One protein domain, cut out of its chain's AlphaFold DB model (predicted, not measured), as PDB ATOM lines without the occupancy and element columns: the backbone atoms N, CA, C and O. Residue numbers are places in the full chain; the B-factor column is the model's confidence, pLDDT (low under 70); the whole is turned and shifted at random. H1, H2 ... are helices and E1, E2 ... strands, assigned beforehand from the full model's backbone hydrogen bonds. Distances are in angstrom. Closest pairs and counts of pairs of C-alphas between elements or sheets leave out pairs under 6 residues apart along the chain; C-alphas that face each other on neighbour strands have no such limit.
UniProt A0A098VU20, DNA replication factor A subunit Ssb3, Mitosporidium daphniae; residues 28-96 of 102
ATOM      1  N   SER A  28     -16.252  -5.575 -51.626       80.00
ATOM      2  CA  SER A  28     -15.088  -6.452 -51.583       80.00
ATOM      3  C   SER A  28     -14.314  -6.215 -50.284       80.00
ATOM      4  O   SER A  28     -13.205  -5.695 -50.296       80.00
ATOM      5  N   LEU A  29     -14.946  -6.508 -49.151       86.88
ATOM      6  CA  LEU A  29     -14.359  -6.392 -47.815       86.88
ATOM      7  C   LEU A  29     -14.096  -7.791 -47.262       86.88
ATOM      8  O   LEU A  29     -14.987  -8.640 -47.293       86.88
ATOM      9  N   ILE A  30     -12.895  -8.013 -46.736       89.75
ATOM     10  CA  ILE A  30     -12.543  -9.207 -45.963       89.75
ATOM     11  C   ILE A  30     -12.139  -8.786 -44.551       89.75
ATOM     12  O   ILE A  30     -11.523  -7.740 -44.362       89.75
ATOM     13  N   GLU A  31     -12.500  -9.591 -43.559       91.94
ATOM     14  CA  GLU A  31     -12.022  -9.433 -42.186       91.94
ATOM     15  C   GLU A  31     -10.843 -10.386 -41.979       91.94
ATOM     16  O   GLU A  31     -10.957 -11.577 -42.273       91.94
ATOM     17  N   LEU A  32      -9.721  -9.856 -41.501       91.06
ATOM     18  CA  LEU A  32      -8.516 -10.612 -41.179       91.06
ATOM     19  C   LEU A  32      -8.144 -10.407 -39.713       91.06
ATOM     20  O   LEU A  32      -8.404  -9.352 -39.139       91.06
ATOM     21  N   GLU A  33      -7.499 -11.406 -39.125       92.44
ATOM     22  CA  GLU A  33      -6.921 -11.310 -37.787       92.44
ATOM     23  C   GLU A  33      -5.427 -10.975 -37.890       92.44
ATOM     24  O   GLU A  33      -4.678 -11.614 -38.630       92.44
ATOM     25  N   SER A  34      -5.004  -9.935 -37.177       92.88
ATOM     26  CA  SER A  34      -3.615  -9.488 -37.075       92.88
ATOM     27  C   SER A  34      -2.857 -10.275 -35.995       92.88
ATOM     28  O   SER A  34      -3.442 -10.965 -35.164       92.88
ATOM     29  N   CYS A  35      -1.528 -10.158 -35.976       92.25
ATOM     30  CA  CYS A  35      -0.643 -10.835 -35.019       92.25
ATOM     31  C   CYS A  35      -0.859 -10.454 -33.537       92.25
ATOM     32  O   CYS A  35      -0.349 -11.124 -32.639       92.25
ATOM     33  N   ASP A  36      -1.622  -9.398 -33.269       93.19
ATOM     34  CA  ASP A  36      -2.078  -8.966 -31.945       93.19
ATOM     35  C   ASP A  36      -3.508  -9.437 -31.609       93.19
ATOM     36  O   ASP A  36      -4.076  -9.018 -30.601       93.19
ATOM     37  N   ASN A  37      -4.079 -10.328 -32.429       92.19
ATOM     38  CA  ASN A  37      -5.480 -10.765 -32.419       92.19
ATOM     39  C   ASN A  37      -6.488  -9.635 -32.716       92.19
ATOM     40  O   ASN A  37      -7.695  -9.792 -32.505       92.19
ATOM     41  N   GLY A  38      -6.016  -8.476 -33.187       93.62
ATOM     42  CA  GLY A  38      -6.870  -7.393 -33.655       93.62
ATOM     43  C   GLY A  38      -7.548  -7.762 -34.973       93.62
ATOM     44  O   GLY A  38      -6.939  -8.381 -35.844       93.62
ATOM     45  N   LYS A  39      -8.809  -7.360 -35.144       94.38
ATOM     46  CA  LYS A  39      -9.528  -7.529 -36.412       94.38
ATOM     47  C   LYS A  39      -9.260  -6.348 -37.333       94.38
ATOM     48  O   LYS A  39      -9.464  -5.200 -36.944       94.38
ATOM     49  N   LEU A  40      -8.852  -6.642 -38.560       93.19
ATOM     50  CA  LEU A  40      -8.590  -5.673 -39.614       93.19
ATOM     51  C   LEU A  40      -9.568  -5.892 -40.768       93.19
ATOM     52  O   LEU A  40      -9.655  -6.984 -41.328       93.19
ATOM     53  N   LEU A  41     -10.274  -4.833 -41.154       94.75
ATOM     54  CA  LEU A  41     -11.081  -4.826 -42.369       94.75
ATOM     55  C   LEU A  41     -10.204  -4.436 -43.556       94.75
ATOM     56  O   LEU A  41      -9.565  -3.383 -43.544       94.75
ATOM     57  N   VAL A  42     -10.186  -5.276 -44.586       93.50
ATOM     58  CA  VAL A  42      -9.380  -5.076 -45.788       93.50
ATOM     59  C   VAL A  42     -10.280  -4.972 -47.009       93.50
ATOM     60  O   VAL A  42     -11.034  -5.890 -47.330       93.50
ATOM     61  N   HIS A  43     -10.180  -3.851 -47.717       92.56
ATOM     62  CA  HIS A  43     -10.809  -3.651 -49.013       92.56
ATOM     63  C   HIS A  43      -9.941  -4.280 -50.104       92.56
ATOM     64  O   HIS A  43      -8.795  -3.877 -50.303       92.56
ATOM     65  N   ILE A  44     -10.498  -5.238 -50.836       90.44
ATOM     66  CA  ILE A  44      -9.868  -5.876 -51.995       90.44
ATOM     67  C   ILE A  44     -10.537  -5.399 -53.287       90.44
ATOM     68  O   ILE A  44     -11.664  -4.909 -53.287       90.44
ATOM     69  N   THR A  45      -9.855  -5.523 -54.418       84.00
ATOM     70  CA  THR A  45     -10.452  -5.233 -55.729       84.00
ATOM     71  C   THR A  45     -11.069  -6.500 -56.332       84.00
ATOM     72  O   THR A  45     -10.688  -7.607 -55.951       84.00
ATOM     73  N   PRO A  46     -11.970  -6.391 -57.326       77.94
ATOM     74  CA  PRO A  46     -12.515  -7.563 -58.024       77.94
ATOM     75  C   PRO A  46     -11.457  -8.442 -58.712       77.94
ATOM     76  O   PRO A  46     -11.722  -9.601 -59.012       77.94
ATOM     77  N   THR A  47     -10.269  -7.895 -58.983       81.12
ATOM     78  CA  THR A  47      -9.140  -8.607 -59.599       81.12
ATOM     79  C   THR A  47      -8.183  -9.209 -58.574       81.12
ATOM     80  O   THR A  47      -7.219  -9.869 -58.955       81.12
ATOM     81  N   THR A  48      -8.408  -8.964 -57.282       82.50
ATOM     82  CA  THR A  48      -7.557  -9.486 -56.217       82.50
ATOM     83  C   THR A  48      -7.779 -10.992 -56.076       82.50
ATOM     84  O   THR A  48      -8.893 -11.441 -55.807       82.50
ATOM     85  N   VAL A  49      -6.714 -11.777 -56.234       82.56
ATOM     86  CA  VAL A  49      -6.734 -13.219 -55.965       82.56
ATOM     87  C   VAL A  49      -6.399 -13.427 -54.495       82.56
ATOM     88  O   VAL A  49      -5.314 -13.062 -54.051       82.56
ATOM     89  N   LEU A  50      -7.336 -13.996 -53.736       82.50
ATOM     90  CA  LEU A  50      -7.092 -14.333 -52.338       82.50
ATOM     91  C   LEU A  50      -6.144 -15.535 -52.262       82.50
ATOM     92  O   LEU A  50      -6.444 -16.573 -52.864       82.50
ATOM     93  N   PRO A  51      -5.021 -15.430 -51.534       83.69
ATOM     94  CA  PRO A  51      -4.158 -16.574 -51.332       83.69
ATOM     95  C   PRO A  51      -4.852 -17.641 -50.475       83.69
ATOM     96  O   PRO A  51      -5.669 -17.328 -49.613       83.69
ATOM     97  N   THR A  52      -4.527 -18.913 -50.707       82.88
ATOM     98  CA  THR A  52      -5.109 -20.044 -49.962       82.88
ATOM     99  C   THR A  52      -4.387 -20.339 -48.648       82.88
ATOM    100  O   THR A  52      -4.839 -21.198 -47.890       82.88
ATOM    101  N   SER A  53      -3.264 -19.665 -48.379       84.19
ATOM    102  CA  SER A  53      -2.515 -19.832 -47.136       84.19
ATOM    103  C   SER A  53      -3.307 -19.284 -45.942       84.19
ATOM    104  O   SER A  53      -3.915 -18.220 -46.061       84.19
ATOM    105  N   PRO A  54      -3.280 -19.960 -44.776       83.31
ATOM    106  CA  PRO A  54      -3.867 -19.438 -43.543       83.31
ATOM    107  C   PRO A  54      -3.185 -18.156 -43.052       83.31
ATOM    108  O   PRO A  54      -3.794 -17.392 -42.309       83.31
ATOM    109  N   VAL A  55      -1.936 -17.918 -43.459       87.56
ATOM    110  CA  VAL A  55      -1.167 -16.737 -43.073       87.56
ATOM    111  C   VAL A  55      -0.823 -15.946 -44.327       87.56
ATOM    112  O   VAL A  55      -0.123 -16.426 -45.223       87.56
ATOM    113  N   ILE A  56      -1.317 -14.714 -44.383       89.44
ATOM    114  CA  ILE A  56      -1.116 -13.810 -45.513       89.44
ATOM    115  C   ILE A  56      -0.470 -12.504 -45.060       89.44
ATOM    116  O   ILE A  56      -0.669 -12.048 -43.935       89.44
ATOM    117  N   CYS A  57       0.303 -11.898 -45.953       90.44
ATOM    118  CA  CYS A  57       0.808 -10.543 -45.808       90.44
ATOM    119  C   CYS A  57      -0.042  -9.612 -46.672       90.44
ATOM    120  O   CYS A  57      -0.239  -9.876 -47.860       90.44
ATOM    121  N   VAL A  58      -0.530  -8.520 -46.087       92.38
ATOM    122  CA  VAL A  58      -1.280  -7.500 -46.822       92.38
ATOM    123  C   VAL A  58      -0.438  -6.241 -46.914       92.38
ATOM    124  O   VAL A  58      -0.154  -5.603 -45.905       92.38
ATOM    125  N   THR A  59      -0.082  -5.853 -48.136       92.75
ATOM    126  CA  THR A  59       0.497  -4.534 -48.405       92.75
ATOM    127  C   THR A  59      -0.605  -3.624 -48.925       92.75
ATOM    128  O   THR A  59      -1.276  -3.947 -49.910       92.75
ATOM    129  N   GLY A  60      -0.818  -2.486 -48.269       93.19
ATOM    130  CA  GLY A  60      -1.923  -1.595 -48.600       93.19
ATOM    131  C   GLY A  60      -1.838  -0.215 -47.955       93.19
ATOM    132  O   GLY A  60      -0.908   0.088 -47.211       93.19
ATOM    133  N   LEU A  61      -2.839   0.614 -48.251       95.19
ATOM    134  CA  LEU A  61      -2.981   1.966 -47.715       95.19
ATOM    135  C   LEU A  61      -4.023   1.993 -46.591       95.19
ATOM    136  O   LEU A  61      -5.192   1.675 -46.827       95.19
ATOM    137  N   VAL A  62      -3.612   2.416 -45.394       96.69
ATOM    138  CA  VAL A  62      -4.520   2.604 -44.251       96.69
ATOM    139  C   VAL A  62      -5.477   3.764 -44.537       96.69
ATOM    140  O   VAL A  62      -5.053   4.858 -44.917       96.69
ATOM    141  N   GLN A  63      -6.770   3.519 -44.366       95.50
ATOM    142  CA  GLN A  63      -7.848   4.477 -44.588       95.50
ATOM    143  C   GLN A  63      -8.208   5.230 -43.299       95.50
ATOM    144  O   GLN A  63      -7.819   4.862 -42.190       95.50
ATOM    145  N   LYS A  64      -8.987   6.311 -43.438       94.88
ATOM    146  CA  LYS A  64      -9.414   7.150 -42.299       94.88
ATOM    147  C   LYS A  64     -10.312   6.418 -41.296       94.88
ATOM    148  O   LYS A  64     -10.379   6.833 -40.146       94.88
ATOM    149  N   ASP A  65     -11.003   5.373 -41.733       93.81
ATOM    150  CA  ASP A  65     -11.865   4.519 -40.913       93.81
ATOM    151  C   ASP A  65     -11.115   3.333 -40.286       93.81
ATOM    152  O   ASP A  65     -11.746   2.422 -39.759       93.81
ATOM    153  N   LEU A  66      -9.775   3.353 -40.325       93.06
ATOM    154  CA  LEU A  66      -8.891   2.294 -39.833       93.06
ATOM    155  C   LEU A  66      -8.987   0.973 -40.622       93.06
ATOM    156  O   LEU A  66      -8.430  -0.035 -40.190       93.06
ATOM    157  N   SER A  67      -9.641   0.969 -41.788       94.62
ATOM    158  CA  SER A  67      -9.554  -0.139 -42.745       94.62
ATOM    159  C   SER A  67      -8.268  -0.063 -43.578       94.62
ATOM    160  O   SER A  67      -7.559   0.949 -43.590       94.62
ATOM    161  N   LEU A  68      -7.950  -1.139 -44.299       94.88
ATOM    162  CA  LEU A  68      -6.802  -1.207 -45.200       94.88
ATOM    163  C   LEU A  68      -7.269  -1.398 -46.645       94.88
ATOM    164  O   LEU A  68      -7.932  -2.378 -46.967       94.88
ATOM    165  N   GLN A  69      -6.884  -0.500 -47.549       93.75
ATOM    166  CA  GLN A  69      -7.044  -0.722 -48.986       93.75
ATOM    167  C   GLN A  69      -5.890  -1.591 -49.482       93.75
ATOM    168  O   GLN A  69      -4.761  -1.107 -49.589       93.75
ATOM    169  N   ALA A  70      -6.160  -2.861 -49.789       92.81
ATOM    170  CA  ALA A  70      -5.143  -3.780 -50.286       92.81
ATOM    171  C   ALA A  70      -4.638  -3.352 -51.668       92.81
ATOM    172  O   ALA A  70      -5.417  -2.977 -52.550       92.81
ATOM    173  N   MET A  71      -3.320  -3.443 -51.840       90.88
ATOM    174  CA  MET A  71      -2.624  -3.313 -53.120       90.88
ATOM    175  C   MET A  71      -2.036  -4.661 -53.543       90.88
ATOM    176  O   MET A  71      -2.139  -5.031 -54.710       90.88
ATOM    177  N   VAL A  72      -1.451  -5.396 -52.590       89.75
ATOM    178  CA  VAL A  72      -0.873  -6.730 -52.793       89.75
ATOM    179  C   VAL A  72      -1.263  -7.634 -51.623       89.75
ATOM    180  O   VAL A  72      -1.245  -7.203 -50.466       89.75
ATOM    181  N   LEU A  73      -1.621  -8.879 -51.941       90.31
ATOM    182  CA  LEU A  73      -1.826  -9.962 -50.984       90.31
ATOM    183  C   LEU A  73      -0.848 -11.085 -51.309       90.31
ATOM    184  O   LEU A  73      -0.931 -11.670 -52.388       90.31
ATOM    185  N   ASP A  74       0.018 -11.415 -50.358       88.12
ATOM    186  CA  ASP A  74       0.989 -12.498 -50.492       88.12
ATOM    187  C   ASP A  74       0.716 -13.599 -49.472       88.12
ATOM    188  O   ASP A  74       0.249 -13.344 -48.363       88.12
ATOM    189  N   SER A  75       1.018 -14.846 -49.833       85.75
ATOM    190  CA  SER A  75       1.050 -15.940 -48.859       85.75
ATOM    191  C   SER A  75       2.380 -15.947 -48.134       85.75
ATOM    192  O   SER A  75       3.430 -15.989 -48.777       85.75
ATOM    193  N   PHE A  76       2.346 -16.079 -46.812       77.75
ATOM    194  CA  PHE A  76       3.443 -16.774 -46.162       77.75
ATOM    195  C   PHE A  76       3.327 -18.241 -46.580       77.75
ATOM    196  O   PHE A  76       2.316 -18.894 -46.326       77.75
ATOM    197  N   GLY A  77       4.331 -18.744 -47.303       69.44
ATOM    198  CA  GLY A  77       4.371 -20.145 -47.743       69.44
ATOM    199  C   GLY A  77       4.461 -21.143 -46.582       69.44
ATOM    200  O   GLY A  77       4.335 -22.344 -46.800       69.44
ATOM    201  N   ASP A  78       4.666 -20.645 -45.361       75.06
ATOM    202  CA  ASP A  78       4.763 -21.421 -44.138       75.06
ATOM    203  C   ASP A  78       3.523 -21.215 -43.255       75.06
ATOM    204  O   ASP A  78       3.244 -20.122 -42.764       75.06
ATOM    205  N   THR A  79       2.789 -22.303 -43.043       74.94
ATOM    206  CA  THR A  79       1.606 -22.345 -42.170       74.94
ATOM    207  C   THR A  79       1.952 -22.398 -40.680       74.94
ATOM    208  O   THR A  79       1.062 -22.251 -39.847       74.94
ATOM    209  N   SER A  80       3.228 -22.598 -40.340       80.62
ATOM    210  CA  SER A  80       3.732 -22.693 -38.967       80.62
ATOM    211  C   SER A  80       4.302 -21.379 -38.424       80.62
ATOM    212  O   SER A  80       4.929 -21.374 -37.364       80.62
ATOM    213  N   LEU A  81       4.073 -20.258 -39.122       86.00
ATOM    214  CA  LEU A  81       4.547 -18.952 -38.681       86.00
ATOM    215  C   LEU A  81       4.008 -18.623 -37.279       86.00
ATOM    216  O   LEU A  81       2.800 -18.523 -37.063       86.00
ATOM    217  N   ASP A  82       4.919 -18.416 -36.327       90.38
ATOM    218  CA  ASP A  82       4.571 -18.006 -34.971       90.38
ATOM    219  C   ASP A  82       4.142 -16.530 -34.967       90.38
ATOM    220  O   ASP A  82       4.961 -15.605 -34.924       90.38
ATOM    221  N   MET A  83       2.828 -16.311 -34.994       90.50
ATOM    222  CA  MET A  83       2.229 -14.976 -34.978       90.50
ATOM    223  C   MET A  83       2.580 -14.190 -33.706       90.50
ATOM    224  O   MET A  83       2.702 -12.966 -33.757       90.50
ATOM    225  N   MET A  84       2.827 -14.862 -32.576       92.62
ATOM    226  CA  MET A  84       3.249 -14.194 -31.345       92.62
ATOM    227  C   MET A  84       4.691 -13.691 -31.457       92.62
ATOM    228  O   MET A  84       4.996 -12.579 -31.012       92.62
ATOM    229  N   ALA A  85       5.584 -14.485 -32.051       93.12
ATOM    230  CA  ALA A  85       6.945 -14.049 -32.354       93.12
ATOM    231  C   ALA A  85       6.946 -12.884 -33.356       93.12
ATOM    232  O   ALA A  85       7.666 -11.905 -33.143       93.12
ATOM    233  N   MET A  86       6.087 -12.931 -34.379       92.56
ATOM    234  CA  MET A  86       5.919 -11.832 -35.338       92.56
ATOM    235  C   MET A  86       5.441 -10.542 -34.668       92.56
ATOM    236  O   MET A  86       6.027  -9.489 -34.906       92.56
ATOM    237  N   ASN A  87       4.457 -10.606 -33.768       94.94
ATOM    238  CA  ASN A  87       3.996  -9.423 -33.035       94.94
ATOM    239  C   ASN A  87       5.116  -8.801 -32.177       94.94
ATOM    240  O   ASN A  87       5.316  -7.585 -32.162       94.94
ATOM    241  N   LYS A  88       5.923  -9.639 -31.509       95.31
ATOM    242  CA  LYS A  88       7.108  -9.171 -30.765       95.31
ATOM    243  C   LYS A  88       8.132  -8.508 -31.688       95.31
ATOM    244  O   LYS A  88       8.721  -7.500 -31.299       95.31
ATOM    245  N   LEU A  89       8.339  -9.054 -32.886       93.44
ATOM    246  CA  LEU A  89       9.234  -8.476 -33.888       93.44
ATOM    247  C   LEU A  89       8.727  -7.110 -34.368       93.44
ATOM    248  O   LEU A  89       9.506  -6.162 -34.375       93.44
ATOM    249  N   VAL A  90       7.433  -6.980 -34.677       93.31
ATOM    250  CA  VAL A  90       6.807  -5.694 -35.032       93.31
ATOM    251  C   VAL A  90       7.033  -4.675 -33.914       93.31
ATOM    252  O   VAL A  90       7.567  -3.591 -34.155       93.31
ATOM    253  N   ALA A  91       6.744  -5.039 -32.663       94.06
ATOM    254  CA  ALA A  91       6.985  -4.161 -31.519       94.06
ATOM    255  C   ALA A  91       8.468  -3.753 -31.388       94.06
ATOM    256  O   ALA A  91       8.775  -2.600 -31.072       94.06
ATOM    257  N   ALA A  92       9.399  -4.674 -31.655       94.06
ATOM    258  CA  ALA A  92      10.832  -4.397 -31.637       94.06
ATOM    259  C   ALA A  92      11.265  -3.447 -32.766       94.06
ATOM    260  O   ALA A  92      12.069  -2.554 -32.503       94.06
ATOM    261  N   MET A  93      10.710  -3.584 -33.976       94.25
ATOM    262  CA  MET A  93      10.989  -2.693 -35.112       94.25
ATOM    263  C   MET A  93      10.602  -1.244 -34.806       94.25
ATOM    264  O   MET A  93      11.360  -0.322 -35.097       94.25
ATOM    265  N   HIS A  94       9.463  -1.037 -34.141       91.81
ATOM    266  CA  HIS A  94       9.046   0.297 -33.705       91.81
ATOM    267  C   HIS A  94       9.876   0.829 -32.530       91.81
ATOM    268  O   HIS A  94      10.133   2.030 -32.449       91.81
ATOM    269  N   LYS A  95      10.313  -0.048 -31.617       93.81
ATOM    270  CA  LYS A  95      11.136   0.336 -30.460       93.81
ATOM    271  C   LYS A  95      12.583   0.668 -30.840       93.81
ATOM    272  O   LYS A  95      13.190   1.537 -30.220       93.81
ATOM    273  N   PHE A  96      13.132  -0.022 -31.835       93.69
ATOM    274  CA  PHE A  96      14.512   0.117 -32.290       93.69
ATOM    275  C   PHE A  96      14.541   0.329 -33.809       93.69
ATOM    276  O   PHE A  96      14.929  -0.581 -34.530       93.69
TER     277      PHE A  96
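AT A GLANCE: This is residues 28 to 96 of the 102 residues of the protein "DNA replication factor A subunit Ssb3" of Mitosporidium daphniae (UniProt A0A098VU20). Two strand hairpins, E1 with E2 and E3 with E4, cross each other and join through the side-by-side pairing of E2 and the first part of E4 into one strongly twisted, curled sheet, like part of a barrel but open. The helix H1 lies off the sheet, on the side to which the turn of the hairpin E1 and E2 points, and residues 91 to 96, of which 91 to 95 belong to H1, stick out. The printed part has 69 residues, with four named strands and then one named helix, in the order E1 E2 E3 E4 H1; the sheet is mixed, in the order E1 E2 E4 E3, and the class is mixed, helices and strands. The whole is compact, with a radius of gyration of the C-alphas of 12.6 A and spans of 36 by 29 by 18 A.

IN THESE COORDINATES: E1 covers residues 29 to 33, 13.4 A from first to last C-alpha, and begins at C-alpha 29 at (-14.359, -6.392, -47.815). E2 covers residues 39 to 43, 13.2 A. E3 covers residues 56 to 62, 16.8 A, with C-alpha 56 at (-1.116, -13.810, -45.513). E4, residues 68 to 75, is 17.1 A and bends by 82 degrees at residue 71. H1, residues 83 to 95, is 18.3 A and ends at C-alpha 95 at (11.136, 0.336, -30.460).

HOW THE PARTS SIT: E1, an edge strand, is antiparallel to E2 at 150 degrees, and the two form a hairpin; N 30 and O 42 are 2.9 A apart, within hydrogen-bond range. E2 and E4 are parallel neighbours, where C-alphas 42 and 68 face each other at 4.7 A; N 68 and O 41, 2.9 A, and N 70 and O 43, 2.9 A, are within hydrogen-bond range. E4 and E3, the other edge strand, form an antiparallel hairpin at 161 degrees, with N 57 and O 74 at 2.8 A and N 69 and O 61 at 2.8 A. E1 is apart from E3 and from E4. H1 is not on the sheet, with 0 pairs of C-alphas within 10 A, and is apart from E1, E2 and E3. In H1 every O i to N i+4 pair is within hydrogen-bond range.

THE WHOLE: The two C-alphas farthest apart are those of Pro 46 and Phe 96, 38.1 A. The printed part has no cut. The link from E2 to E3, residues 44 to 55, is long; the links E1 to E2 and E3 to E4 are tight, and E4 to H1 is short. The mean pLDDT of the printed part is 89.5, and Gly 77 is under 70.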